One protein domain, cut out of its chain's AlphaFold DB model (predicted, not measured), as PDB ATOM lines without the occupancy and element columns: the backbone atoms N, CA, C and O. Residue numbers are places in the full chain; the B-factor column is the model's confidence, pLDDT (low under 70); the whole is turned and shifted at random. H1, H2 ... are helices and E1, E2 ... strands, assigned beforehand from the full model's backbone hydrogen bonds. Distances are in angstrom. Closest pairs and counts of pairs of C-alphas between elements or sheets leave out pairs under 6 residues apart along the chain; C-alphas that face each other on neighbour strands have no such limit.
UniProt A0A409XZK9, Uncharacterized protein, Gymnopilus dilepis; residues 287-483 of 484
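This is residues 287 to 483 of the 484 residues of an uncharacterized protein of Gymnopilus dilepis (UniProt A0A409XZK9). In a compact body with little regular structure, a strongly twisted sheet, E8-E9-E10-E11, is crossed face to face by hairpin E6 and E7; small sheets E1-E12, E2-E3 and E4-E5 lie alongside. In order E1 to E3, H1, E4 to E11, H2, E12, named elements hold 67 of 197 printed residues, mostly strand. The radius of gyration of the C-alphas is 16.1 A, their spans 48 by 41 by 34 A.

E8, residues 377 to 380, E9, 387 to 390, E10, 413 to 418, and E11, 458 to 463, make a meander, each strand the antiparallel neighbour of the one before. N 416 and O 460, 2.8 A apart, are within hydrogen-bond range. E6, 347 to 351, and E7, 354 to 358, make a sandwich with this sheet, strands at 85 degrees. H2, 470 to 476, is on this sheet.

E1, 287 to 291, begins at C-alpha (157.783, 167.496, 299.803). E11 ends at (171.968, 182.787, 284.830).

The printed part has no cut; nine residues have pLDDT under 70.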
ATOM      1  N   PHE A 287     158.327 167.326 301.144       97.62
ATOM      2  CA  PHE A 287     157.783 167.496 299.803       97.62
ATOM      3  C   PHE A 287     158.688 166.867 298.743       97.62
ATOM      4  O   PHE A 287     159.869 166.626 298.968       97.62
ATOM      5  N   ARG A 288     158.147 166.625 297.552       97.00
ATOM      6  CA  ARG A 288     158.901 166.247 296.353       97.00
ATOM      7  C   ARG A 288     158.925 167.405 295.368       97.00
ATOM      8  O   ARG A 288     157.984 168.198 295.300       97.00
ATOM      9  N   ILE A 289     159.984 167.472 294.567       97.38
ATOM     10  CA  ILE A 289     160.133 168.468 293.501       97.38
ATOM     11  C   ILE A 289     160.048 167.750 292.153       97.38
ATOM     12  O   ILE A 289     160.911 166.937 291.822       97.38
ATOM     13  N   ARG A 290     159.001 168.041 291.377       95.94
ATOM     14  CA  ARG A 290     158.720 167.437 290.066       95.94
ATOM     15  C   ARG A 290     158.938 168.440 288.939       95.94
ATOM     16  O   ARG A 290     158.649 169.621 289.095       95.94
ATOM     17  N   ALA A 291     159.398 167.993 287.774       95.38
ATOM     18  CA  ALA A 291     159.396 168.820 286.568       95.38
ATOM     19  C   ALA A 291     157.950 169.111 286.107       95.38
ATOM     20  O   ALA A 291     157.152 168.191 285.925       95.38
ATOM     21  N   ALA A 292     157.604 170.385 285.896       92.62
ATOM     22  CA  ALA A 292     156.234 170.796 285.559       92.62
ATOM     23  C   ALA A 292     155.838 170.487 284.100       92.62
ATOM     24  O   ALA A 292     154.662 170.357 283.785       92.62
ATOM     25  N   GLY A 293     156.815 170.395 283.188       78.12
ATOM     26  CA  GLY A 293     156.582 170.228 281.744       78.12
ATOM     27  C   GLY A 293     156.626 168.785 281.231       78.12
ATOM     28  O   GLY A 293     156.553 168.557 280.023       78.12
ATOM     29  N   SER A 294     156.806 167.792 282.104       71.50
ATOM     30  CA  SER A 294     156.973 166.397 281.696       71.50
ATOM     31  C   SER A 294     155.617 165.699 281.541       71.50
ATOM     32  O   SER A 294     155.230 164.887 282.374       71.50
ATOM     33  N   ASN A 295     154.907 166.000 280.448       65.19
ATOM     34  CA  ASN A 295     153.520 165.576 280.183       65.19
ATOM     35  C   ASN A 295     153.266 164.051 280.157       65.19
ATOM     36  O   ASN A 295     152.115 163.633 280.071       65.19
ATOM     37  N   HIS A 296     154.306 163.212 280.212       62.47
ATOM     38  CA  HIS A 296     154.170 161.753 280.102       62.47
ATOM     39  C   HIS A 296     154.862 160.952 281.202       62.47
ATOM     40  O   HIS A 296     154.579 159.769 281.361       62.47
ATOM     41  N   PHE A 297     155.749 161.573 281.976       76.19
ATOM     42  CA  PHE A 297     156.535 160.873 282.980       76.19
ATOM     43  C   PHE A 297     156.775 161.829 284.134       76.19
ATOM     44  O   PHE A 297     157.454 162.839 283.952       76.19
ATOM     45  N   ASN A 298     156.207 161.522 285.300       89.25
ATOM     46  CA  ASN A 298     156.426 162.280 286.524       89.25
ATOM     47  C   ASN A 298     157.893 162.140 286.939       89.25
ATOM     48  O   ASN A 298     158.269 161.185 287.617       89.25
ATOM     49  N   HIS A 299     158.719 163.067 286.463       93.38
ATOM     50  CA  HIS A 299     160.138 163.105 286.761       93.38
ATOM     51  C   HIS A 299     160.388 164.004 287.963       93.38
ATOM     52  O   HIS A 299     160.153 165.214 287.907       93.38
ATOM     53  N   TYR A 300     160.888 163.403 289.028       95.25
ATOM     54  CA  TYR A 300     161.256 164.065 290.263       95.25
ATOM     55  C   TYR A 300     162.758 164.280 290.315       95.25
ATOM     56  O   TYR A 300     163.532 163.561 289.674       95.25
ATOM     57  N   TRP A 301     163.167 165.261 291.106       96.00
ATOM     58  CA  TRP A 301     164.551 165.358 291.529       96.00
ATOM     59  C   TRP A 301     164.946 164.080 292.248       96.00
ATOM     60  O   TRP A 301     164.225 163.590 293.116       96.00
ATOM     61  N   SER A 302     166.096 163.548 291.866       95.44
ATOM     62  CA  SER A 302     166.678 162.383 292.500       95.44
ATOM     63  C   SER A 302     168.196 162.511 292.511       95.44
ATOM     64  O   SER A 302     168.781 162.836 291.464       95.44
ATOM     65  N   PRO A 303     168.850 162.244 293.651       95.00
ATOM     66  CA  PRO A 303     170.270 161.948 293.682       95.00
ATOM     67  C   PRO A 303     170.617 160.884 292.643       95.00
ATOM     68  O   PRO A 303     169.836 159.970 292.362       95.00
ATOM     69  N   LEU A 304     171.789 160.997 292.032       92.31
ATOM     70  CA  LEU A 304     172.230 160.016 291.052       92.31
ATOM     71  C   LEU A 304     172.243 158.611 291.657       92.31
ATOM     72  O   LEU A 304     172.888 158.363 292.672       92.31
ATOM     73  N   SER A 305     171.523 157.697 290.998       90.19
ATOM     74  CA  SER A 305     171.302 156.324 291.466       90.19
ATOM     75  C   SER A 305     170.740 156.211 292.883       90.19
ATOM     76  O   SER A 305     170.948 155.185 293.521       90.19
ATOM     77  N   PHE A 306     170.006 157.231 293.339       90.44
ATOM     78  CA  PHE A 306     169.373 157.268 294.660       90.44
ATOM     79  C   PHE A 306     170.390 157.237 295.826       90.44
ATOM     80  O   PHE A 306     170.026 157.067 296.981       90.44
ATOM     81  N   GLU A 307     171.682 157.456 295.551       90.81
ATOM     82  CA  GLU A 307     172.738 157.470 296.568       90.81
ATOM     83  C   GLU A 307     172.752 158.813 297.306       90.81
ATOM     84  O   GLU A 307     173.126 159.844 296.745       90.81
ATOM     85  N   THR A 308     172.353 158.813 298.577       92.38
ATOM     86  CA  THR A 308     172.237 160.049 299.373       92.38
ATOM     87  C   THR A 308     173.392 160.263 300.350       92.38
ATOM     88  O   THR A 308     173.653 161.388 300.764       92.38
ATOM     89  N   HIS A 309     174.129 159.201 300.679       91.81
ATOM     90  CA  HIS A 309     175.166 159.180 301.713       91.81
ATOM     91  C   HIS A 309     176.520 159.764 301.281       91.81
ATOM     92  O   HIS A 309     177.399 159.938 302.126       91.81
ATOM     93  N   GLU A 310     176.698 160.071 299.995       93.44
ATOM     94  CA  GLU A 310     177.965 160.551 299.444       93.44
ATOM     95  C   GLU A 310     177.921 162.053 299.118       93.44
ATOM     96  O   GLU A 310     177.023 162.546 298.431       93.44
ATOM     97  N   ASP A 311     178.945 162.782 299.560       94.88
ATOM     98  CA  ASP A 311     179.179 164.181 299.208       94.88
ATOM     99  C   ASP A 311     179.510 164.342 297.723       94.88
ATOM    100  O   ASP A 311     180.186 163.514 297.105       94.88
ATOM    101  N   GLY A 312     179.082 165.466 297.154       94.88
ATOM    102  CA  GLY A 312     179.343 165.803 295.761       94.88
ATOM    103  C   GLY A 312     178.486 165.016 294.774       94.88
ATOM    104  O   GLY A 312     178.624 165.244 293.571       94.88
ATOM    105  N   ASN A 313     177.601 164.119 295.236       95.75
ATOM    106  CA  ASN A 313     176.725 163.381 294.336       95.75
ATOM    107  C   ASN A 313     175.758 164.334 293.627       95.75
ATOM    108  O   ASN A 313     175.118 165.169 294.262       95.75
ATOM    109  N   GLY A 314     175.681 164.224 292.302       95.56
ATOM    110  CA  GLY A 314     174.866 165.111 291.479       95.56
ATOM    111  C   GLY A 314     173.386 164.738 291.500       95.56
ATOM    112  O   GLY A 314     173.022 163.597 291.781       95.56
ATOM    113  N   PHE A 315     172.535 165.685 291.114       95.69
ATOM    114  CA  PHE A 315     171.107 165.433 290.925       95.69
ATOM    115  C   PHE A 315     170.718 165.220 289.462       95.69
ATOM    116  O   PHE A 315     171.259 165.822 288.526       95.69
ATOM    117  N   SER A 316     169.703 164.384 289.277       95.25
ATOM    118  CA  SER A 316     169.074 164.097 287.995       95.25
ATOM    119  C   SER A 316     167.555 164.076 288.112       95.25
ATOM    120  O   SER A 316     166.992 164.135 289.205       95.25
ATOM    121  N   LEU A 317     166.891 164.001 286.965       93.81
ATOM    122  CA  LEU A 317     165.470 163.722 286.879       93.81
ATOM    123  C   LEU A 317     165.240 162.222 286.703       93.81
ATOM    124  O   LEU A 317     165.679 161.636 285.713       93.81
ATOM    125  N   ALA A 318     164.509 161.624 287.639       92.56
ATOM    126  CA  ALA A 318     164.130 160.216 287.610       92.56
ATOM    127  C   ALA A 318     162.628 160.066 287.865       92.56
ATOM    128  O   ALA A 318     162.008 160.902 288.520       92.56
ATOM    129  N   THR A 319     162.024 158.997 287.353       92.38
ATOM    130  CA  THR A 319     160.670 158.620 287.775       92.38
ATOM    131  C   THR A 319     160.657 158.316 289.271       92.38
ATOM    132  O   THR A 319     161.697 157.976 289.837       92.38
ATOM    133  N   LEU A 320     159.491 158.422 289.911       91.06
ATOM    134  CA  LEU A 320     159.342 157.982 291.298       91.06
ATOM    135  C   LEU A 320     159.768 156.513 291.404       91.06
ATOM    136  O   LEU A 320     159.260 155.698 290.630       91.06
ATOM    137  N   ASP A 321     160.689 156.180 292.310       81.81
ATOM    138  CA  ASP A 321     161.138 154.795 292.463       81.81
ATOM    139  C   ASP A 321     159.980 153.916 292.978       81.81
ATOM    140  O   ASP A 321     159.492 154.115 294.098       81.81
ATOM    141  N   PRO A 322     159.497 152.934 292.189       76.81
ATOM    142  CA  PRO A 322     158.470 152.025 292.669       76.81
ATOM    143  C   PRO A 322     159.020 150.994 293.664       76.81
ATOM    144  O   PRO A 322     158.215 150.326 294.310       76.81
ATOM    145  N   ARG A 323     160.350 150.826 293.771       73.94
ATOM    146  CA  ARG A 323     160.989 149.709 294.486       73.94
ATOM    147  C   ARG A 323     161.395 149.997 295.926       73.94
ATOM    148  O   ARG A 323     161.577 149.028 296.654       73.94
ATOM    149  N   GLY A 324     161.458 151.250 296.368       62.47
ATOM    150  CA  GLY A 324     161.448 151.533 297.805       62.47
ATOM    151  C   GLY A 324     162.240 152.738 298.276       62.47
ATOM    152  O   GLY A 324     161.946 153.208 299.368       62.47
ATOM    153  N   ASP A 325     163.152 153.308 297.488       74.88
ATOM    154  CA  ASP A 325     163.927 154.467 297.950       74.88
ATOM    155  C   ASP A 325     163.233 155.789 297.601       74.88
ATOM    156  O   ASP A 325     163.797 156.719 297.022       74.88
ATOM    157  N   LYS A 326     161.940 155.867 297.929       83.50
ATOM    158  CA  LYS A 326     161.150 157.088 297.722       83.50
ATOM    159  C   LYS A 326     161.660 158.232 298.592       83.50
ATOM    160  O   LYS A 326     161.421 159.384 298.245       83.50
ATOM    161  N   GLU A 327     162.336 157.917 299.694       90.56
ATOM    162  CA  GLU A 327     162.887 158.879 300.648       90.56
ATOM    163  C   GLU A 327     164.017 159.712 300.037       90.56
ATOM    164  O   GLU A 327     164.094 160.912 300.306       90.56
ATOM    165  N   SER A 328     164.825 159.134 299.138       93.00
ATOM    166  CA  SER A 328     165.853 159.874 298.387       93.00
ATOM    167  C   SER A 328     165.290 160.988 297.483       93.00
ATOM    168  O   SER A 328     166.014 161.906 297.097       93.00
ATOM    169  N   GLN A 329     163.991 160.939 297.155       95.62
ATOM    170  CA  GLN A 329     163.276 161.931 296.334       95.62
ATOM    171  C   GLN A 329     162.373 162.854 297.164       95.62
ATOM    172  O   GLN A 329     161.564 163.606 296.610       95.62
ATOM    173  N   VAL A 330     162.479 162.780 298.491       96.81
ATOM    174  CA  VAL A 330     161.808 163.676 299.430       96.81
ATOM    175  C   VAL A 330     162.791 164.755 299.869       96.81
ATOM    176  O   VAL A 330     163.986 164.513 300.002       96.81
ATOM    177  N   PHE A 331     162.282 165.960 300.091       97.75
ATOM    178  CA  PHE A 331     163.035 167.137 300.491       97.75
ATOM    179  C   PHE A 331     162.293 167.888 301.590       97.75
ATOM    180  O   PHE A 331     161.087 167.722 301.766       97.75
ATOM    181  N   PHE A 332     163.014 168.729 302.321       97.31
ATOM    182  CA  PHE A 332     162.443 169.641 303.307       97.31
ATOM    183  C   PHE A 332     163.330 170.881 303.464       97.31
ATOM    184  O   PHE A 332     164.473 170.908 302.999       97.31
ATOM    185  N   ILE A 333     162.806 171.914 304.125       96.94
ATOM    186  CA  ILE A 333     163.588 173.077 304.560       96.94
ATOM    187  C   ILE A 333     163.947 172.886 306.033       96.94
ATOM    188  O   ILE A 333     163.054 172.754 306.873       96.94
ATOM    189  N   ASN A 334     165.239 172.846 306.357       95.19
ATOM    190  CA  ASN A 334     165.684 172.678 307.741       95.19
ATOM    191  C   ASN A 334     165.531 173.975 308.564       95.19
ATOM    192  O   ASN A 334     165.174 175.036 308.049       95.19
ATOM    193  N   SER A 335     165.836 173.916 309.862       93.38
ATOM    194  CA  SER A 335     165.727 175.068 310.774       93.38
ATOM    195  C   SER A 335     166.653 176.242 310.430       93.38
ATOM    196  O   SER A 335     166.423 177.350 310.910       93.38
ATOM    197  N   ARG A 336     167.673 176.020 309.591       92.69
ATOM    198  CA  ARG A 336     168.594 177.049 309.081       92.69
ATOM    199  C   ARG A 336     168.113 177.679 307.769       92.69
ATOM    200  O   ARG A 336     168.760 178.599 307.282       92.69
ATOM    201  N   GLY A 337     167.005 177.198 307.201       93.75
ATOM    202  CA  GLY A 337     166.493 177.648 305.906       93.75
ATOM    203  C   GLY A 337     167.130 176.953 304.698       93.75
ATOM    204  O   GLY A 337     166.865 177.357 303.567       93.75
ATOM    205  N   ASN A 338     167.939 175.909 304.907       96.00
ATOM    206  CA  ASN A 338     168.592 175.182 303.820       96.00
ATOM    207  C   ASN A 338     167.658 174.111 303.249       96.00
ATOM    208  O   ASN A 338     166.969 173.407 303.996       96.00
ATOM    209  N   LEU A 339     167.669 173.959 301.923       97.44
ATOM    210  CA  LEU A 339     167.017 172.839 301.248       97.44
ATOM    211  C   LEU A 339     167.816 171.564 301.530       97.44
ATOM    212  O   LEU A 339     169.030 171.549 301.339       97.44
ATOM    213  N   CYS A 340     167.140 170.514 301.989       97.44
ATOM    214  CA  CYS A 340     167.758 169.257 302.409       97.44
ATOM    215  C   CYS A 340     167.064 168.053 301.773       97.44
ATOM    216  O   CYS A 340     165.864 168.096 301.497       97.44
ATOM    217  N   CYS A 341     167.808 166.967 301.580       96.69
ATOM    218  CA  CYS A 341     167.288 165.657 301.203       96.69
ATOM    219  C   CYS A 341     166.687 164.947 302.427       96.69
ATOM    220  O   CYS A 341     167.273 164.938 303.509       96.69
ATOM    221  N   GLY A 342     165.509 164.352 302.261       94.94
ATOM    222  CA  GLY A 342     164.715 163.749 303.329       94.94
ATOM    223  C   GLY A 342     165.320 162.474 303.908       94.94
ATOM    224  O   GLY A 342     165.224 162.273 305.114       94.94
ATOM    225  N   SER A 343     165.988 161.652 303.093       93.31
ATOM    226  CA  SER A 343     166.508 160.345 303.526       93.31
ATOM    227  C   SER A 343     167.606 160.425 304.591       93.31
ATOM    228  O   SER A 343     167.782 159.496 305.371       93.31
ATOM    229  N   ASN A 344     168.398 161.499 304.606       92.44
ATOM    230  CA  ASN A 344     169.551 161.623 305.506       92.44
ATOM    231  C   ASN A 344     169.800 163.044 306.029       92.44
ATOM    232  O   ASN A 344     170.783 163.268 306.730       92.44
ATOM    233  N   GLY A 345     168.958 164.015 305.667       95.56
ATOM    234  CA  GLY A 345     169.143 165.410 306.055       95.56
ATOM    235  C   GLY A 345     170.343 166.095 305.398       95.56
ATOM    236  O   GLY A 345     170.693 167.195 305.820       95.56
ATOM    237  N   ALA A 346     170.977 165.482 304.390       96.25
ATOM    238  CA  ALA A 346     172.063 166.122 303.658       96.25
ATOM    239  C   ALA A 346     171.549 167.378 302.947       96.25
ATOM    240  O   ALA A 346     170.449 167.400 302.387       96.25
ATOM    241  N   GLU A 347     172.344 168.436 302.988       97.12
ATOM    242  CA  GLU A 347     171.982 169.739 302.455       97.12
ATOM    243  C   GLU A 347     172.237 169.770 300.940       97.12
ATOM    244  O   GLU A 347     173.041 169.003 300.398       97.12
ATOM    245  N   ILE A 348     171.518 170.638 300.233       97.81
ATOM    246  CA  ILE A 348     171.688 170.827 298.793       97.81
ATOM    247  C   ILE A 348     172.627 172.003 298.550       97.81
ATOM    248  O   ILE A 348     172.398 173.109 299.038       97.81
ATOM    249  N   ASP A 349     173.661 171.760 297.753       97.69
ATOM    250  CA  ASP A 349     174.666 172.746 297.371       97.69
ATOM    251  C   ASP A 349     174.800 172.816 295.840       97.69
ATOM    252  O   ASP A 349     174.184 172.046 295.092       97.69
ATOM    253  N   VAL A 350     175.591 173.763 295.344       97.06
ATOM    254  CA  VAL A 350     175.887 173.922 293.924       97.06
ATOM    255  C   VAL A 350     177.385 174.030 293.725       97.06
ATOM    256  O   VAL A 350     178.039 174.938 294.229       97.06
ATOM    257  N   PHE A 351     177.913 173.143 292.889       94.88
ATOM    258  CA  PHE A 351     179.316 173.132 292.521       94.88
ATOM    259  C   PHE A 351     179.487 173.460 291.041       94.88
ATOM    260  O   PHE A 351     179.107 172.683 290.157       94.88
ATOM    261  N   GLY A 352     180.044 174.634 290.749       94.12
ATOM    262  CA  GLY A 352     180.041 175.192 289.403       94.12
ATOM    263  C   GLY A 352     178.618 175.515 288.970       94.12
ATOM    264  O   GLY A 352     178.022 176.491 289.413       94.12
ATOM    265  N   ASN A 353     178.074 174.680 288.095       95.81
ATOM    266  CA  ASN A 353     176.686 174.739 287.651       95.81
ATOM    267  C   ASN A 353     175.891 173.481 288.023       95.81
ATOM    268  O   ASN A 353     174.750 173.353 287.599       95.81
ATOM    269  N   THR A 354     176.485 172.534 288.750       95.94
ATOM    270  CA  THR A 354     175.875 171.236 289.059       95.94
ATOM    271  C   THR A 354     175.286 171.272 290.462       95.94
ATOM    272  O   THR A 354     175.981 171.639 291.404       95.94
ATOM    273  N   VAL A 355     174.019 170.881 290.610       97.50
ATOM    274  CA  VAL A 355     173.415 170.703 291.939       97.50
ATOM    275  C   VAL A 355     173.916 169.407 292.547       97.50
ATOM    276  O   VAL A 355     173.863 168.362 291.889       97.50
ATOM    277  N   ILE A 356     174.385 169.479 293.789       97.12
ATOM    278  CA  ILE A 356     175.000 168.359 294.494       97.12
ATOM    279  C   ILE A 356     174.434 168.180 295.904       97.12
ATOM    280  O   ILE A 356     173.919 169.115 296.513       97.12
ATOM    281  N   LEU A 357     174.561 166.962 296.423       97.06
ATOM    282  CA  LEU A 357     174.426 166.660 297.845       97.06
ATOM    283  C   LEU A 357     175.686 167.090 298.594       97.06
ATOM    284  O   LEU A 357     176.808 166.819 298.155       97.06
ATOM    285  N   CYS A 358     175.501 167.723 299.746       95.81
ATOM    286  CA  CYS A 358     176.577 168.077 300.654       95.81
ATOM    287  C   CYS A 358     176.122 167.884 302.101       95.81
ATOM    288  O   CYS A 358     175.146 168.474 302.554       95.81
ATOM    289  N   HIS A 359     176.858 167.093 302.869       94.00
ATOM    290  CA  HIS A 359     176.681 167.037 304.311       94.00
ATOM    291  C   HIS A 359     177.222 168.318 304.951       94.00
ATOM    292  O   HIS A 359     178.129 168.964 304.420       94.00
ATOM    293  N   SER A 360     176.703 168.669 306.127       90.50
ATOM    294  CA  SER A 360     177.255 169.771 306.912       90.50
ATOM    295  C   SER A 360     178.739 169.521 307.207       90.50
ATOM    296  O   SER A 360     179.121 168.516 307.813       90.50
ATOM    297  N   ARG A 361     179.589 170.456 306.781       88.56
ATOM    298  CA  ARG A 361     181.041 170.405 306.987       88.56
ATOM    299  C   ARG A 361     181.469 171.414 308.051       88.56
ATOM    300  O   ARG A 361     180.951 172.534 308.073       88.56
ATOM    301  N   PRO A 362     182.464 171.083 308.894       88.94
ATOM    302  CA  PRO A 362     183.107 172.071 309.749       88.94
ATOM    303  C   PRO A 362     183.697 173.222 308.926       88.94
ATOM    304  O   PRO A 362     184.133 173.029 307.787       88.94
ATOM    305  N   ARG A 363     183.752 174.419 309.520       93.62
ATOM    306  CA  ARG A 363     184.441 175.565 308.914       93.62
ATOM    307  C   ARG A 363     185.936 175.288 308.820       93.62
ATOM    308  O   ARG A 363     186.569 174.977 309.827       93.62
ATOM    309  N   THR A 364     186.494 175.424 307.622       92.31
ATOM    310  CA  THR A 364     187.938 175.320 307.377       92.31
ATOM    311  C   THR A 364     188.504 176.678 306.998       92.31
ATOM    312  O   THR A 364     187.807 177.492 306.399       92.31
ATOM    313  N   GLN A 365     189.753 176.945 307.385       90.81
ATOM    314  CA  GLN A 365     190.429 178.205 307.074       90.81
ATOM    315  C   GLN A 365     191.312 178.064 305.821       90.81
ATOM    316  O   GLN A 365     191.960 177.027 305.670       90.81
ATOM    317  N   PRO A 366     191.369 179.090 304.952       92.25
ATOM    318  CA  PRO A 366     190.619 180.350 305.040       92.25
ATOM    319  C   PRO A 366     189.119 180.141 304.775       92.25
ATOM    320  O   PRO A 366     188.763 179.354 303.903       92.25
ATOM    321  N   TRP A 367     188.247 180.817 305.524       92.50
ATOM    322  CA  TRP A 367     186.794 180.769 305.317       92.50
ATOM    323  C   TRP A 367     186.279 182.096 304.735       92.50
ATOM    324  O   TRP A 367     186.669 183.149 305.244       92.50
ATOM    325  N   PRO A 368     185.367 182.080 303.744       94.56
ATOM    326  CA  PRO A 368     184.804 180.910 303.057       94.56
ATOM    327  C   PRO A 368     185.768 180.268 302.046       94.56
ATOM    328  O   PRO A 368     186.696 180.914 301.567       94.56
ATOM    329  N   ASN A 369     185.518 179.004 301.692       94.56
ATOM    330  CA  ASN A 369     186.214 178.296 300.614       94.56
ATOM    331  C   ASN A 369     185.317 177.228 299.942       94.56
ATOM    332  O   ASN A 369     184.269 176.877 300.484       94.56
ATOM    333  N   PRO A 370     185.718 176.655 298.792       94.06
ATOM    334  CA  PRO A 370     184.944 175.631 298.083       94.06
ATOM    335  C   PRO A 370     184.616 174.368 298.881       94.06
ATOM    336  O   PRO A 370     183.645 173.686 298.574       94.06
ATOM    337  N   TRP A 371     185.408 174.041 299.903       92.75
ATOM    338  CA  TRP A 371     185.119 172.929 300.801       92.75
ATOM    339  C   TRP A 371     184.088 173.310 301.873       92.75
ATOM    340  O   TRP A 371     183.196 172.516 302.169       92.75
ATOM    341  N   SER A 372     184.201 174.512 302.442       93.50
ATOM    342  CA  SER A 372     183.359 175.012 303.526       93.50
ATOM    343  C   SER A 372     182.977 176.478 303.318       93.50
ATOM    344  O   SER A 372     183.792 177.393 303.476       93.50
ATOM    345  N   HIS A 373     181.709 176.704 302.998       95.69
ATOM    346  CA  HIS A 373     181.138 178.015 302.717       95.69
ATOM    347  C   HIS A 373     179.658 178.068 303.141       95.69
ATOM    348  O   HIS A 373     179.067 177.030 303.436       95.69
ATOM    349  N   PRO A 374     179.050 179.266 303.235       95.62
ATOM    350  CA  PRO A 374     177.602 179.383 303.362       95.62
ATOM    351  C   PRO A 374     176.894 178.791 302.136       95.62
ATOM    352  O   PRO A 374     177.180 179.206 301.014       95.62
ATOM    353  N   LEU A 375     175.953 177.874 302.364       96.38
ATOM    354  CA  LEU A 375     175.183 177.219 301.304       96.38
ATOM    355  C   LEU A 375     174.277 178.197 300.545       96.38
ATOM    356  O   LEU A 375     173.784 179.156 301.144       96.38
ATOM    357  N   PRO A 376     174.011 177.956 299.250       97.00
ATOM    358  CA  PRO A 376     173.097 178.782 298.482       97.00
ATOM    359  C   PRO A 376     171.671 178.727 299.035       97.00
ATOM    360  O   PRO A 376     171.177 177.689 299.475       97.00
ATOM    361  N   THR A 377     170.972 179.853 298.947       96.94
ATOM    362  CA  THR A 377     169.559 179.931 299.317       96.94
ATOM    363  C   THR A 377     168.701 179.592 298.104       96.94
ATOM    364  O   THR A 377     168.758 180.269 297.077       96.94
ATOM    365  N   PHE A 378     167.885 178.548 298.229       97.81
ATOM    366  CA  PHE A 378     166.894 178.171 297.224       97.81
ATOM    367  C   PHE A 378     165.557 178.828 297.551       97.81
ATOM    368  O   PHE A 378     165.116 178.810 298.697       97.81
ATOM    369  N   THR A 379     164.882 179.387 296.551       97.62
ATOM    370  CA  THR A 379     163.543 179.967 296.711       97.62
ATOM    371  C   THR A 379     162.636 179.512 295.582       97.62
ATOM    372  O   THR A 379     162.966 179.670 294.412       97.62
ATOM    373  N   TYR A 380     161.483 178.954 295.920       98.12
ATOM    374  CA  TYR A 380     160.452 178.543 294.983       98.12
ATOM    375  C   TYR A 380     159.360 179.606 294.868       98.12
ATOM    376  O   TYR A 380     158.883 180.149 295.857       98.12
ATOM    377  N   SER A 381     158.905 179.890 293.650       97.31
ATOM    378  CA  SER A 381     157.732 180.732 293.422       97.31
ATOM    379  C   SER A 381     156.553 179.882 292.946       97.31
ATOM    380  O   SER A 381     156.541 179.460 291.787       97.31
ATOM    381  N   PRO A 382     155.496 179.692 293.762       96.25
ATOM    382  CA  PRO A 382     154.309 178.941 293.348       96.25
ATOM    383  C   PRO A 382     153.613 179.516 292.109       96.25
ATOM    384  O   PRO A 382     152.962 178.766 291.377       96.25
ATOM    385  N   LYS A 383     153.759 180.830 291.875       96.44
ATOM    386  CA  LYS A 383     153.176 181.562 290.743       96.44
ATOM    387  C   LYS A 383     153.924 181.303 289.437       96.44
ATOM    388  O   LYS A 383     153.290 181.034 288.422       96.44
ATOM    389  N   THR A 384     155.252 181.422 289.437       96.56
ATOM    390  CA  THR A 384     156.055 181.257 288.208       96.56
ATOM    391  C   THR A 384     156.533 179.826 287.999       96.56
ATOM    392  O   THR A 384     156.974 179.494 286.898       96.56
ATOM    393  N   LYS A 385     156.421 178.989 289.039       97.56
ATOM    394  CA  LYS A 385     156.966 177.632 289.119       97.56
ATOM    395  C   LYS A 385     158.491 177.588 289.002       97.56
ATOM    396  O   LYS A 385     159.045 176.546 288.692       97.56
ATOM    397  N   LEU A 386     159.185 178.701 289.223       97.75
ATOM    398  CA  LEU A 386     160.646 178.752 289.156       97.75
ATOM    399  C   LEU A 386     161.254 178.514 290.537       97.75
ATOM    400  O   LEU A 386     160.688 178.946 291.542       97.75
ATOM    401  N   ILE A 387     162.423 177.875 290.558       98.38
ATOM    402  CA  ILE A 387     163.302 177.821 291.728       98.38
ATOM    403  C   ILE A 387     164.502 178.718 291.430       98.38
ATOM    404  O   ILE A 387     165.282 178.426 290.523       98.38
ATOM    405  N   THR A 388     164.611 179.831 292.147       98.12
ATOM    406  CA  THR A 388     165.751 180.748 292.077       98.12
ATOM    407  C   THR A 388     166.804 180.365 293.102       98.12
ATOM    408  O   THR A 388     166.477 179.845 294.169       98.12
ATOM    409  N   VAL A 389     168.063 180.638 292.774       97.94
ATOM    410  CA  VAL A 389     169.216 180.322 293.618       97.94
ATOM    411  C   VAL A 389     169.983 181.609 293.897       97.94
ATOM    412  O   VAL A 389     170.355 182.328 292.968       97.94
ATOM    413  N   GLN A 390     170.206 181.909 295.173       97.06
ATOM    414  CA  GLN A 390     171.036 183.023 295.611       97.06
ATOM    415  C   GLN A 390     172.330 182.489 296.213       97.06
ATOM    416  O   GLN A 390     172.316 181.756 297.202       97.06
ATOM    417  N   PHE A 391     173.450 182.890 295.622       97.06
ATOM    418  CA  PHE A 391     174.776 182.537 296.104       97.06
ATOM    419  C   PHE A 391     175.301 183.568 297.099       97.06
ATOM    420  O   PHE A 391     175.186 184.773 296.873       97.06
ATOM    421  N   HIS A 392     175.933 183.081 298.168       95.81
ATOM    422  CA  HIS A 392     176.643 183.913 299.151       95.81
ATOM    423  C   HIS A 392     178.158 183.928 298.921       95.81
ATOM    424  O   HIS A 392     178.860 184.776 299.466       95.81
ATOM    425  N   VAL A 393     178.654 183.004 298.098       95.62
ATOM    426  CA  VAL A 393     180.048 182.882 297.660       95.62
ATOM    427  C   VAL A 393     180.084 182.535 296.176       95.62
ATOM    428  O   VAL A 393     179.072 182.114 295.623       95.62
ATOM    429  N   ASP A 394     181.238 182.676 295.526       95.56
ATOM    430  CA  ASP A 394     181.374 182.278 294.124       95.56
ATOM    431  C   ASP A 394     181.121 180.765 293.952       95.56
ATOM    432  O   ASP A 394     181.905 179.968 294.480       95.56
ATOM    433  N   PRO A 395     180.085 180.344 293.201       93.19
ATOM    434  CA  PRO A 395     179.785 178.925 293.015       93.19
ATOM    435  C   PRO A 395     180.777 178.207 292.090       93.19
ATOM    436  O   PRO A 395     180.823 176.978 292.071       93.19
ATOM    437  N   VAL A 396     181.569 178.931 291.288       92.50
ATOM    438  CA  VAL A 396     182.449 178.312 290.285       92.50
ATOM    439  C   VAL A 396     183.849 178.114 290.834       92.50
ATOM    440  O   VAL A 396     184.660 179.034 290.906       92.50
ATOM    441  N   VAL A 397     184.155 176.861 291.153       88.69
ATOM    442  CA  VAL A 397     185.442 176.459 291.713       88.69
ATOM    443  C   VAL A 397     186.488 176.346 290.610       88.69
ATOM    444  O   VAL A 397     186.444 175.454 289.766       88.69
ATOM    445  N   THR A 398     187.431 177.287 290.617       88.69
ATOM    446  CA  THR A 398     188.574 177.341 289.696       88.69
ATOM    447  C   THR A 398     189.881 177.435 290.477       88.69
ATOM    448  O   THR A 398     189.884 177.601 291.699       88.69
ATOM    449  N   ASP A 399     191.021 177.377 289.789       85.94
ATOM    450  CA  ASP A 399     192.334 177.609 290.406       85.94
ATOM    451  C   ASP A 399     192.503 179.017 290.986       85.94
ATOM    452  O   ASP A 399     193.286 179.204 291.913       85.94
ATOM    453  N   GLN A 400     191.707 179.979 290.516       86.94
ATOM    454  CA  GLN A 400     191.694 181.363 290.990       86.94
ATOM    455  C   GLN A 400     190.453 181.671 291.835       86.94
ATOM    456  O   GLN A 400     189.933 182.779 291.795       86.94
ATOM    457  N   TRP A 401     189.930 180.687 292.570       90.62
ATOM    458  CA  TRP A 401     188.781 180.920 293.442       90.62
ATOM    459  C   TRP A 401     189.151 181.831 294.635       90.62
ATOM    460  O   TRP A 401     190.179 181.581 295.274       90.62
ATOM    461  N   PRO A 402     188.302 182.812 295.001       91.94
ATOM    462  CA  PRO A 402     187.054 183.181 294.326       91.94
ATOM    463  C   PRO A 402     187.309 184.081 293.107       91.94
ATOM    464  O   PRO A 402     188.221 184.909 293.119       91.94
ATOM    465  N   ARG A 403     186.463 183.982 292.071       93.25
ATOM    466  CA  ARG A 403     186.465 184.963 290.974       93.25
ATOM    467  C   ARG A 403     185.983 186.321 291.477       93.25
ATOM    468  O   ARG A 403     185.366 186.443 292.540       93.25
ATOM    469  N   HIS A 404     186.216 187.358 290.675       94.62
ATOM    470  CA  HIS A 404     185.832 188.717 291.036       94.62
ATOM    471  C   HIS A 404     184.307 188.827 291.213       94.62
ATOM    472  O   HIS A 404     183.549 188.372 290.358       94.62
ATOM    473  N   GLU A 405     183.844 189.499 292.276       94.62
ATOM    474  CA  GLU A 405     182.418 189.535 292.650       94.62
ATOM    475  C   GLU A 405     181.488 189.926 291.492       94.62
ATOM    476  O   GLU A 405     180.470 189.284 291.283       94.62
ATOM    477  N   ARG A 406     181.870 190.915 290.672       94.06
ATOM    478  CA  ARG A 406     181.137 191.350 289.463       94.06
ATOM    479  C   ARG A 406     180.758 190.239 288.468       94.06
ATOM    480  O   ARG A 406     179.912 190.467 287.613       94.06
ATOM    481  N   GLU A 407     181.416 189.080 288.512       92.94
ATOM    482  CA  GLU A 407     181.144 187.963 287.599       92.94
ATOM    483  C   GLU A 407     179.928 187.126 288.012       92.94
ATOM    484  O   GLU A 407     179.308 186.486 287.157       92.94
ATOM    485  N   TRP A 408     179.583 187.127 289.301       94.31
ATOM    486  CA  TRP A 408     178.545 186.260 289.868       94.31
ATOM    487  C   TRP A 408     177.592 187.002 290.811       94.31
ATOM    488  O   TRP A 408     176.387 186.758 290.795       94.31
ATOM    489  N   LYS A 409     178.104 187.940 291.608       94.38
ATOM    490  CA  LYS A 409     177.344 188.703 292.595       94.38
ATOM    491  C   LYS A 409     176.417 189.689 291.886       94.38
ATOM    492  O   LYS A 409     176.826 190.403 290.974       94.38
ATOM    493  N   GLY A 410     175.157 189.723 292.314       92.94
ATOM    494  CA  GLY A 410     174.112 190.562 291.717       92.94
ATOM    495  C   GLY A 410     173.422 189.954 290.493       92.94
ATOM    496  O   GLY A 410     172.479 190.550 289.979       92.94
ATOM    497  N   LYS A 411     173.843 188.769 290.038       95.81
ATOM    498  CA  LYS A 411     173.076 187.988 289.065       95.81
ATOM    499  C   LYS A 411     171.968 187.212 289.768       95.81
ATOM    500  O   LYS A 411     172.142 186.739 290.889       95.81
ATOM    501  N   GLU A 412     170.843 187.050 289.081       96.12
ATOM    502  CA  GLU A 412     169.818 186.093 289.483       96.12
ATOM    503  C   GLU A 412     170.105 184.755 288.813       96.12
ATOM    504  O   GLU A 412     170.315 184.702 287.601       96.12
ATOM    505  N   PHE A 413     170.066 183.674 289.585       97.81
ATOM    506  CA  PHE A 413     170.230 182.328 289.058       97.81
ATOM    507  C   PHE A 413     168.928 181.548 289.180       97.81
ATOM    508  O   PHE A 413     168.122 181.769 290.088       97.81
ATOM    509  N   VAL A 414     168.714 180.627 288.248       98.12
ATOM    510  CA  VAL A 414     167.546 179.752 288.208       98.12
ATOM    511  C   VAL A 414     167.996 178.313 288.037       98.12
ATOM    512  O   VAL A 414     168.999 178.026 287.380       98.12
ATOM    513  N   LEU A 415     167.237 177.401 288.627       97.81
ATOM    514  CA  LEU A 415     167.444 175.986 288.423       97.81
ATOM    515  C   LEU A 415     166.742 175.486 287.157       97.81
ATOM    516  O   LEU A 415     165.559 175.761 286.936       97.81
ATOM    517  N   ALA A 416     167.449 174.673 286.377       96.69
ATOM    518  CA  ALA A 416     166.942 174.048 285.171       96.69
ATOM    519  C   ALA A 416     167.325 172.567 285.046       96.69
ATOM    520  O   ALA A 416     168.416 172.144 285.425       96.69
ATOM    521  N   GLY A 417     166.455 171.794 284.397       95.25
ATOM    522  CA  GLY A 417     166.830 170.529 283.777       95.25
ATOM    523  C   GLY A 417     167.707 170.774 282.544       95.25
ATOM    524  O   GLY A 417     167.349 171.540 281.644       95.25
ATOM    525  N   ARG A 418     168.869 170.129 282.479       93.94
ATOM    526  CA  ARG A 418     169.837 170.240 281.378       93.94
ATOM    527  C   ARG A 418     170.323 168.873 280.932       93.94
ATOM    528  O   ARG A 418     170.309 167.922 281.706       93.94
ATOM    529  N   SER A 419     170.789 168.771 279.691       90.75
ATOM    530  CA  SER A 419     171.411 167.535 279.214       90.75
ATOM    531  C   SER A 419     172.646 167.181 280.050       90.75
ATOM    532  O   SER A 419     173.309 168.058 280.605       90.75
ATOM    533  N   ALA A 420     172.978 165.892 280.087       86.06
ATOM    534  CA  ALA A 420     174.147 165.340 280.773       86.06
ATOM    535  C   ALA A 420     175.479 166.041 280.452       86.06
ATOM    536  O   ALA A 420     176.407 166.001 281.249       86.06
ATOM    537  N   ALA A 421     175.591 166.659 279.272       89.56
ATOM    538  CA  ALA A 421     176.796 167.360 278.838       89.56
ATOM    539  C   ALA A 421     176.998 168.712 279.539       89.56
ATOM    540  O   ALA A 421     178.095 169.263 279.494       89.56
ATOM    541  N   TYR A 422     175.945 169.269 280.145       91.50
ATOM    542  CA  TYR A 422     176.009 170.574 280.793       91.50
ATOM    543  C   TYR A 422     176.541 170.487 282.221       91.50
ATOM    544  O   TYR A 422     177.109 171.452 282.712       91.50
ATOM    545  N   THR A 423     176.366 169.350 282.887       92.38
ATOM    546  CA  THR A 423     176.773 169.146 284.280       92.38
ATOM    547  C   THR A 423     177.867 168.097 284.368       92.38
ATOM    548  O   THR A 423     178.000 167.210 283.521       92.38
ATOM    549  N   LYS A 424     178.670 168.189 285.422       93.00
ATOM    550  CA  LYS A 424     179.703 167.204 285.719       93.00
ATOM    551  C   LYS A 424     179.738 167.011 287.219       93.00
ATOM    552  O   LYS A 424     179.886 167.982 287.953       93.00
ATOM    553  N   VAL A 425     179.627 165.759 287.658       93.62
ATOM    554  CA  VAL A 425     179.774 165.435 289.077       93.62
ATOM    555  C   VAL A 425     181.183 165.862 289.504       93.62
ATOM    556  O   VAL A 425     182.156 165.414 288.879       93.62
ATOM    557  N   PRO A 426     181.332 166.751 290.499       93.38
ATOM    558  CA  PRO A 426     182.638 167.259 290.880       93.38
ATOM    559  C   PRO A 426     183.542 166.136 291.386       93.38
ATOM    560  O   PRO A 426     183.093 165.166 292.000       93.38
ATOM    561  N   THR A 427     184.837 166.248 291.098       93.88
ATOM    562  CA  THR A 427     185.835 165.330 291.649       93.88
ATOM    563  C   THR A 427     186.295 165.827 293.007       93.88
ATOM    564  O   THR A 427     186.386 167.036 293.217       93.88
ATOM    565  N   PHE A 428     186.648 164.914 293.911       92.69
ATOM    566  CA  PHE A 428     187.226 165.318 295.191       92.69
ATOM    567  C   PHE A 428     188.487 166.173 294.992       92.69
ATOM    568  O   PHE A 428     188.640 167.196 295.649       92.69
ATOM    569  N   ASP A 429     189.327 165.841 294.008       91.56
ATOM    570  CA  ASP A 429     190.529 166.616 293.669       91.56
ATOM    571  C   ASP A 429     190.237 168.099 293.399       91.56
ATOM    572  O   ASP A 429     191.055 168.958 293.726       91.56
ATOM    573  N   SER A 430     189.053 168.418 292.859       90.81
ATOM    574  CA  SER A 430     188.653 169.801 292.594       90.81
ATOM    575  C   SER A 430     188.430 170.627 293.859       90.81
ATOM    576  O   SER A 430     188.435 171.846 293.763       90.81
ATOM    577  N   VAL A 431     188.273 169.991 295.028       90.62
ATOM    578  CA  VAL A 431     188.090 170.642 296.339       90.62
ATOM    579  C   VAL A 431     189.135 170.255 297.382       90.62
ATOM    580  O   VAL A 431     189.226 170.902 298.426       90.62
ATOM    581  N   ALA A 432     189.934 169.222 297.115       90.25
ATOM    582  CA  ALA A 432     190.813 168.588 298.093       90.25
ATOM    583  C   ALA A 432     191.775 169.577 298.766       90.25
ATOM    584  O   ALA A 432     192.058 169.449 299.953       90.25
ATOM    585  N   ARG A 433     192.229 170.610 298.044       90.69
ATOM    586  CA  ARG A 433     193.163 171.612 298.582       90.69
ATOM    587  C   ARG A 433     192.594 172.488 299.706       90.69
ATOM    588  O   ARG A 433     193.374 173.101 300.425       90.69
ATOM    589  N   TRP A 434     191.270 172.561 299.859       91.56
ATOM    590  CA  TRP A 434     190.608 173.294 300.952       91.56
ATOM    591  C   TRP A 434     190.019 172.377 302.029       91.56
ATOM    592  O   TRP A 434     189.517 172.850 303.055       91.56
ATOM    593  N   ALA A 435     190.073 171.068 301.791       90.69
ATOM    594  CA  ALA A 435     189.643 170.067 302.743       90.69
ATOM    595  C   ALA A 435     190.698 169.871 303.852       90.69
ATOM    596  O   ALA A 435     191.897 170.025 303.602       90.69
ATOM    597  N   PRO A 436     190.300 169.507 305.086       88.56
ATOM    598  CA  PRO A 436     191.251 169.212 306.150       88.56
ATOM    599  C   PRO A 436     192.143 168.012 305.785       88.56
ATOM    600  O   PRO A 436     191.608 166.967 305.410       88.56
ATOM    601  N   PRO A 437     193.474 168.082 305.996       83.31
ATOM    602  CA  PRO A 437     194.389 166.980 305.669       83.31
ATOM    603  C   PRO A 437     194.079 165.662 306.395       83.31
ATOM    604  O   PRO A 437     194.358 164.584 305.883       83.31
ATOM    605  N   ALA A 438     193.513 165.745 307.604       71.56
ATOM    606  CA  ALA A 438     193.220 164.590 308.455       71.56
ATOM    607  C   ALA A 438     191.965 163.810 308.032       71.56
ATOM    608  O   ALA A 438     191.662 162.760 308.599       71.56
ATOM    609  N   MET A 439     191.201 164.329 307.076       72.81
ATOM    610  CA  MET A 439     189.905 163.777 306.737       72.81
ATOM    611  C   MET A 439     190.087 162.838 305.537       72.81
ATOM    612  O   MET A 439     190.442 163.269 304.443       72.81
ATOM    613  N   LYS A 440     189.846 161.534 305.741       68.94
ATOM    614  CA  LYS A 440     189.800 160.516 304.672       68.94
ATOM    615  C   LYS A 440     188.547 160.692 303.802       68.94
ATOM    616  O   LYS A 440     187.751 159.779 303.628       68.94
ATOM    617  N   ILE A 441     188.324 161.898 303.291       62.31
ATOM    618  CA  ILE A 441     187.088 162.290 302.602       62.31
ATOM    619  C   ILE A 441     186.891 161.516 301.306       62.31
ATOM    620  O   ILE A 441     185.754 161.368 300.878       62.31
ATOM    621  N   GLY A 442     187.952 160.948 300.727       62.09
ATOM    622  CA  GLY A 442     187.805 160.004 299.619       62.09
ATOM    623  C   GLY A 442     186.800 158.879 299.910       62.09
ATOM    624  O   GLY A 442     186.198 158.377 298.975       62.09
ATOM    625  N   GLU A 443     186.563 158.531 301.182       71.88
ATOM    626  CA  GLU A 443     185.565 157.528 301.586       71.88
ATOM    627  C   GLU A 443     184.117 158.057 301.605       71.88
ATOM    628  O   GLU A 443     183.187 157.260 301.584       71.88
ATOM    629  N   ARG A 444     183.905 159.380 301.670       85.69
ATOM    630  CA  ARG A 444     182.567 160.005 301.669       85.69
ATOM    631  C   ARG A 444     182.238 160.751 300.386       85.69
ATOM    632  O   ARG A 444     181.084 161.107 300.189       85.69
ATOM    633  N   TRP A 445     183.225 161.048 299.552       93.19
ATOM    634  CA  TRP A 445     182.981 161.667 298.258       93.19
ATOM    635  C   TRP A 445     182.444 160.636 297.282       93.19
ATOM    636  O   TRP A 445     182.890 159.491 297.287       93.19
ATOM    637  N   THR A 446     181.532 161.050 296.408       93.75
ATOM    638  CA  THR A 446     180.873 160.082 295.546       93.75
ATOM    639  C   THR A 446     181.825 159.313 294.637       93.75
ATOM    640  O   THR A 446     182.685 159.887 293.956       93.75
ATOM    641  N   SER A 447     181.605 158.001 294.542       91.69
ATOM    642  CA  SER A 447     182.298 157.122 293.587       91.69
ATOM    643  C   SER A 447     182.014 157.482 292.116       91.69
ATOM    644  O   SER A 447     182.674 157.000 291.187       91.69
ATOM    645  N   ARG A 448     181.038 158.370 291.883       91.75
ATOM    646  CA  ARG A 448     180.617 158.879 290.570       91.75
ATOM    647  C   ARG A 448     181.325 160.166 290.163       91.75
ATOM    648  O   ARG A 448     181.029 160.700 289.092       91.75
ATOM    649  N   ALA A 449     182.256 160.647 290.980       91.75
ATOM    650  CA  ALA A 449     183.101 161.795 290.695       91.75
ATOM    651  C   ALA A 449     183.623 161.800 289.248       91.75
ATOM    652  O   ALA A 449     184.118 160.802 288.723       91.75
ATOM    653  N   GLY A 450     183.505 162.949 288.585       89.38
ATOM    654  CA  GLY A 450     183.981 163.166 287.222       89.38
ATOM    655  C   GLY A 450     183.101 162.582 286.115       89.38
ATOM    656  O   GLY A 450     183.335 162.912 284.949       89.38
ATOM    657  N   ARG A 451     182.090 161.769 286.439       87.94
ATOM    658  CA  ARG A 451     181.135 161.253 285.453       87.94
ATOM    659  C   ARG A 451     180.153 162.351 285.038       87.94
ATOM    660  O   ARG A 451     179.728 163.174 285.851       87.94
ATOM    661  N   SER A 452     179.762 162.341 283.767       84.75
ATOM    662  CA  SER A 452     178.543 163.031 283.340       84.75
ATOM    663  C   SER A 452     177.334 162.295 283.901       84.75
ATOM    664  O   SER A 452     177.322 161.066 283.966       84.75
ATOM    665  N   VAL A 453     176.315 163.046 284.295       77.88
ATOM    666  CA  VAL A 453     175.059 162.520 284.835       77.88
ATOM    667  C   VAL A 453     174.331 161.764 283.703       77.88
ATOM    668  O   VAL A 453     173.833 162.416 282.798       77.88
ATOM    669  N   PRO A 454     174.261 160.417 283.679       68.44
ATOM    670  CA  PRO A 454     173.888 159.652 282.476       68.44
ATOM    671  C   PRO A 454     172.399 159.726 282.093       68.44
ATOM    672  O   PRO A 454     171.988 159.128 281.100       68.44
ATOM    673  N   HIS A 455     171.577 160.426 282.873       67.50
ATOM    674  CA  HIS A 455     170.132 160.490 282.671       67.50
ATOM    675  C   HIS A 455     169.718 161.644 281.757       67.50
ATOM    676  O   HIS A 455     170.426 162.641 281.620       67.50
ATOM    677  N   TYR A 456     168.539 161.494 281.138       69.50
ATOM    678  CA  TYR A 456     167.989 162.411 280.132       69.50
ATOM    679  C   TYR A 456     168.026 163.880 280.559       69.50
ATOM    680  O   TYR A 456     168.198 164.748 279.705       69.50
ATOM    681  N   TYR A 457     167.946 164.153 281.867       82.44
ATOM    682  CA  TYR A 457     168.160 165.483 282.412       82.44
ATOM    683  C   TYR A 457     168.913 165.426 283.744       82.44
ATOM    684  O   TYR A 457     168.497 164.772 284.699       82.44
ATOM    685  N   SER A 458     170.020 166.150 283.792       93.25
ATOM    686  CA  SER A 458     170.713 166.575 285.003       93.25
ATOM    687  C   SER A 458     170.115 167.872 285.538       93.25
ATOM    688  O   SER A 458     169.514 168.631 284.771       93.25
ATOM    689  N   LEU A 459     170.286 168.147 286.828       95.88
ATOM    690  CA  LEU A 459     169.915 169.440 287.398       95.88
ATOM    691  C   LEU A 459     171.102 170.393 287.383       95.88
ATOM    692  O   LEU A 459     172.182 170.065 287.881       95.88
ATOM    693  N   ALA A 460     170.878 171.581 286.832       96.62
ATOM    694  CA  ALA A 460     171.887 172.615 286.723       96.62
ATOM    695  C   ALA A 460     171.366 173.975 287.182       96.62
ATOM    696  O   ALA A 460     170.179 174.276 287.040       96.62
ATOM    697  N   VAL A 461     172.276 174.814 287.664       97.25
ATOM    698  CA  VAL A 461     172.026 176.232 287.931       97.25
ATOM    699  C   VAL A 461     172.620 177.075 286.810       97.25
ATOM    700  O   VAL A 461     173.716 176.804 286.317       97.25
ATOM    701  N   GLU A 462     171.890 178.101 286.391       96.81
ATOM    702  CA  GLU A 462     172.312 179.018 285.335       96.81
ATOM    703  C   GLU A 462     171.807 180.440 285.563       96.81
ATOM    704  O   GLU A 462     170.870 180.659 286.332       96.81
ATOM    705  N   ASP A 463     172.419 181.396 284.862       96.94
ATOM    706  CA  ASP A 463     171.968 182.787 284.830       96.94
ATOM    707  C   ASP A 463     170.504 182.836 284.365       96.94
ATOM    708  O   ASP A 463     170.135 182.288 283.320       96.94
ATOM    709  N   LYS A 464     169.654 183.501 285.148       96.38
ATOM    710  CA  LYS A 464     168.243 183.671 284.819       96.38
ATOM    711  C   LYS A 464     168.125 184.571 283.585       96.38
ATOM    712  O   LYS A 464     168.578 185.718 283.617       96.38
ATOM    713  N   PRO A 465     167.508 184.093 282.492       94.56
ATOM    714  CA  PRO A 465     167.372 184.898 281.291       94.56
ATOM    715  C   PRO A 465     166.406 186.060 281.543       94.56
ATOM    716  O   PRO A 465     165.401 185.909 282.239       94.56
ATOM    717  N   LEU A 466     166.679 187.213 280.927       94.62
ATOM    718  CA  LEU A 466     165.783 188.376 280.989       94.62
ATOM    719  C   LEU A 466     164.401 188.061 280.401       94.62
ATOM    720  O   LEU A 466     163.386 188.534 280.902       94.62
ATOM    721  N   ASN A 467     164.377 187.241 279.350       95.12
ATOM    722  CA  ASN A 467     163.169 186.777 278.686       95.12
ATOM    723  C   ASN A 467     163.247 185.262 278.527       95.12
ATOM    724  O   ASN A 467     164.209 184.750 277.956       95.12
ATOM    725  N   PHE A 468     162.230 184.550 279.000       93.69
ATOM    726  CA  PHE A 468     162.168 183.103 278.846       93.69
ATOM    727  C   PHE A 468     161.577 182.738 277.486       93.69
ATOM    728  O   PHE A 468     160.467 183.162 277.153       93.69
ATOM    729  N   SER A 469     162.276 181.899 276.724       94.88
ATOM    730  CA  SER A 469     161.641 181.187 275.616       94.88
ATOM    731  C   SER A 469     160.701 180.098 276.152       94.88
ATOM    732  O   SER A 469     160.798 179.672 277.306       94.88
ATOM    733  N   ALA A 470     159.806 179.582 275.306       92.00
ATOM    734  CA  ALA A 470     158.977 178.430 275.673       92.00
ATOM    735  C   ALA A 470     159.829 177.206 276.067       92.00
ATOM    736  O   ALA A 470     159.484 176.475 276.994       92.00
ATOM    737  N   GLN A 471     160.976 177.013 275.406       90.75
ATOM    738  CA  GLN A 471     161.909 175.933 275.718       90.75
ATOM    739  C   GLN A 471     162.563 176.116 277.094       90.75
ATOM    740  O   GLN A 471     162.728 175.133 277.816       90.75
ATOM    741  N   ASP A 472     162.896 177.351 277.481       92.12
ATOM    742  CA  ASP A 472     163.438 177.643 278.814       92.12
ATOM    743  C   ASP A 472     162.414 177.336 279.904       92.12
ATOM    744  O   ASP A 472     162.723 176.654 280.878       92.12
ATOM    745  N   LEU A 473     161.164 177.756 279.707       93.31
ATOM    746  CA  LEU A 473     160.097 177.486 280.669       93.31
ATOM    747  C   LEU A 473     159.847 175.985 280.850       93.31
ATOM    748  O   LEU A 473     159.640 175.543 281.976       93.31
ATOM    749  N   ASN A 474     159.916 175.195 279.777       91.25
ATOM    750  CA  ASN A 474     159.703 173.748 279.858       91.25
ATOM    751  C   ASN A 474     160.730 173.039 280.749       91.25
ATOM    752  O   ASN A 474     160.397 172.039 281.381       91.25
ATOM    753  N   ARG A 475     161.963 173.551 280.814       93.31
ATOM    754  CA  ARG A 475     163.052 172.949 281.600       93.31
ATOM    755  C   ARG A 475     163.290 173.607 282.962       93.31
ATOM    756  O   ARG A 475     164.002 173.029 283.773       93.31
ATOM    757  N   MET A 476     162.745 174.798 283.210       95.62
ATOM    758  CA  MET A 476     162.956 175.564 284.453       95.62
ATOM    759  C   MET A 476     161.761 175.555 285.407       95.62
ATOM    760  O   MET A 476     161.858 176.098 286.507       95.62
ATOM    761  N   ARG A 477     160.615 175.012 284.983       96.25
ATOM    762  CA  ARG A 477     159.413 174.973 285.814       96.25
ATOM    763  C   ARG A 477     159.340 173.700 286.644       96.25
ATOM    764  O   ARG A 477     159.479 172.590 286.130       96.25
ATOM    765  N   TRP A 478     159.022 173.893 287.914       97.19
ATOM    766  CA  TRP A 478     158.974 172.885 288.955       97.19
ATOM    767  C   TRP A 478     157.621 172.917 289.658       97.19
ATOM    768  O   TRP A 478     157.052 173.980 289.908       97.19
ATOM    769  N   GLU A 479     157.101 171.747 289.985       96.94
ATOM    770  CA  GLU A 479     155.901 171.563 290.786       96.94
ATOM    771  C   GLU A 479     156.288 170.904 292.102       96.94
ATOM    772  O   GLU A 479     157.120 169.998 292.133       96.94
ATOM    773  N   ILE A 480     155.699 171.392 293.191       97.38
ATOM    774  CA  ILE A 480     155.949 170.877 294.533       97.38
ATOM    775  C   ILE A 480     154.767 170.009 294.933       97.38
ATOM    776  O   ILE A 480     153.621 170.455 294.871       97.38
ATOM    777  N   GLU A 481     155.063 168.775 295.316       96.25
ATOM    778  CA  GLU A 481     154.102 167.784 295.792       96.25
ATOM    779  C   GLU A 481     154.364 167.556 297.278       96.25
ATOM    780  O   GLU A 481     155.436 167.082 297.642       96.25
ATOM    781  N   GLN A 482     153.424 167.926 298.142       95.69
ATOM    782  CA  GLN A 482     153.568 167.688 299.575       95.69
ATOM    783  C   GLN A 482     153.441 166.189 299.865       95.69
ATOM    784  O   GLN A 482     152.608 165.509 299.265       95.69
ATOM    785  N   VAL A 483     154.301 165.675 300.743       93.94
ATOM    786  CA  VAL A 483     154.250 164.287 301.205       93.94
ATOM    787  C   VAL A 483     153.580 164.301 302.571       93.94
ATOM    788  O   VAL A 483     154.072 164.971 303.478       93.94
TER     789      VAL A 483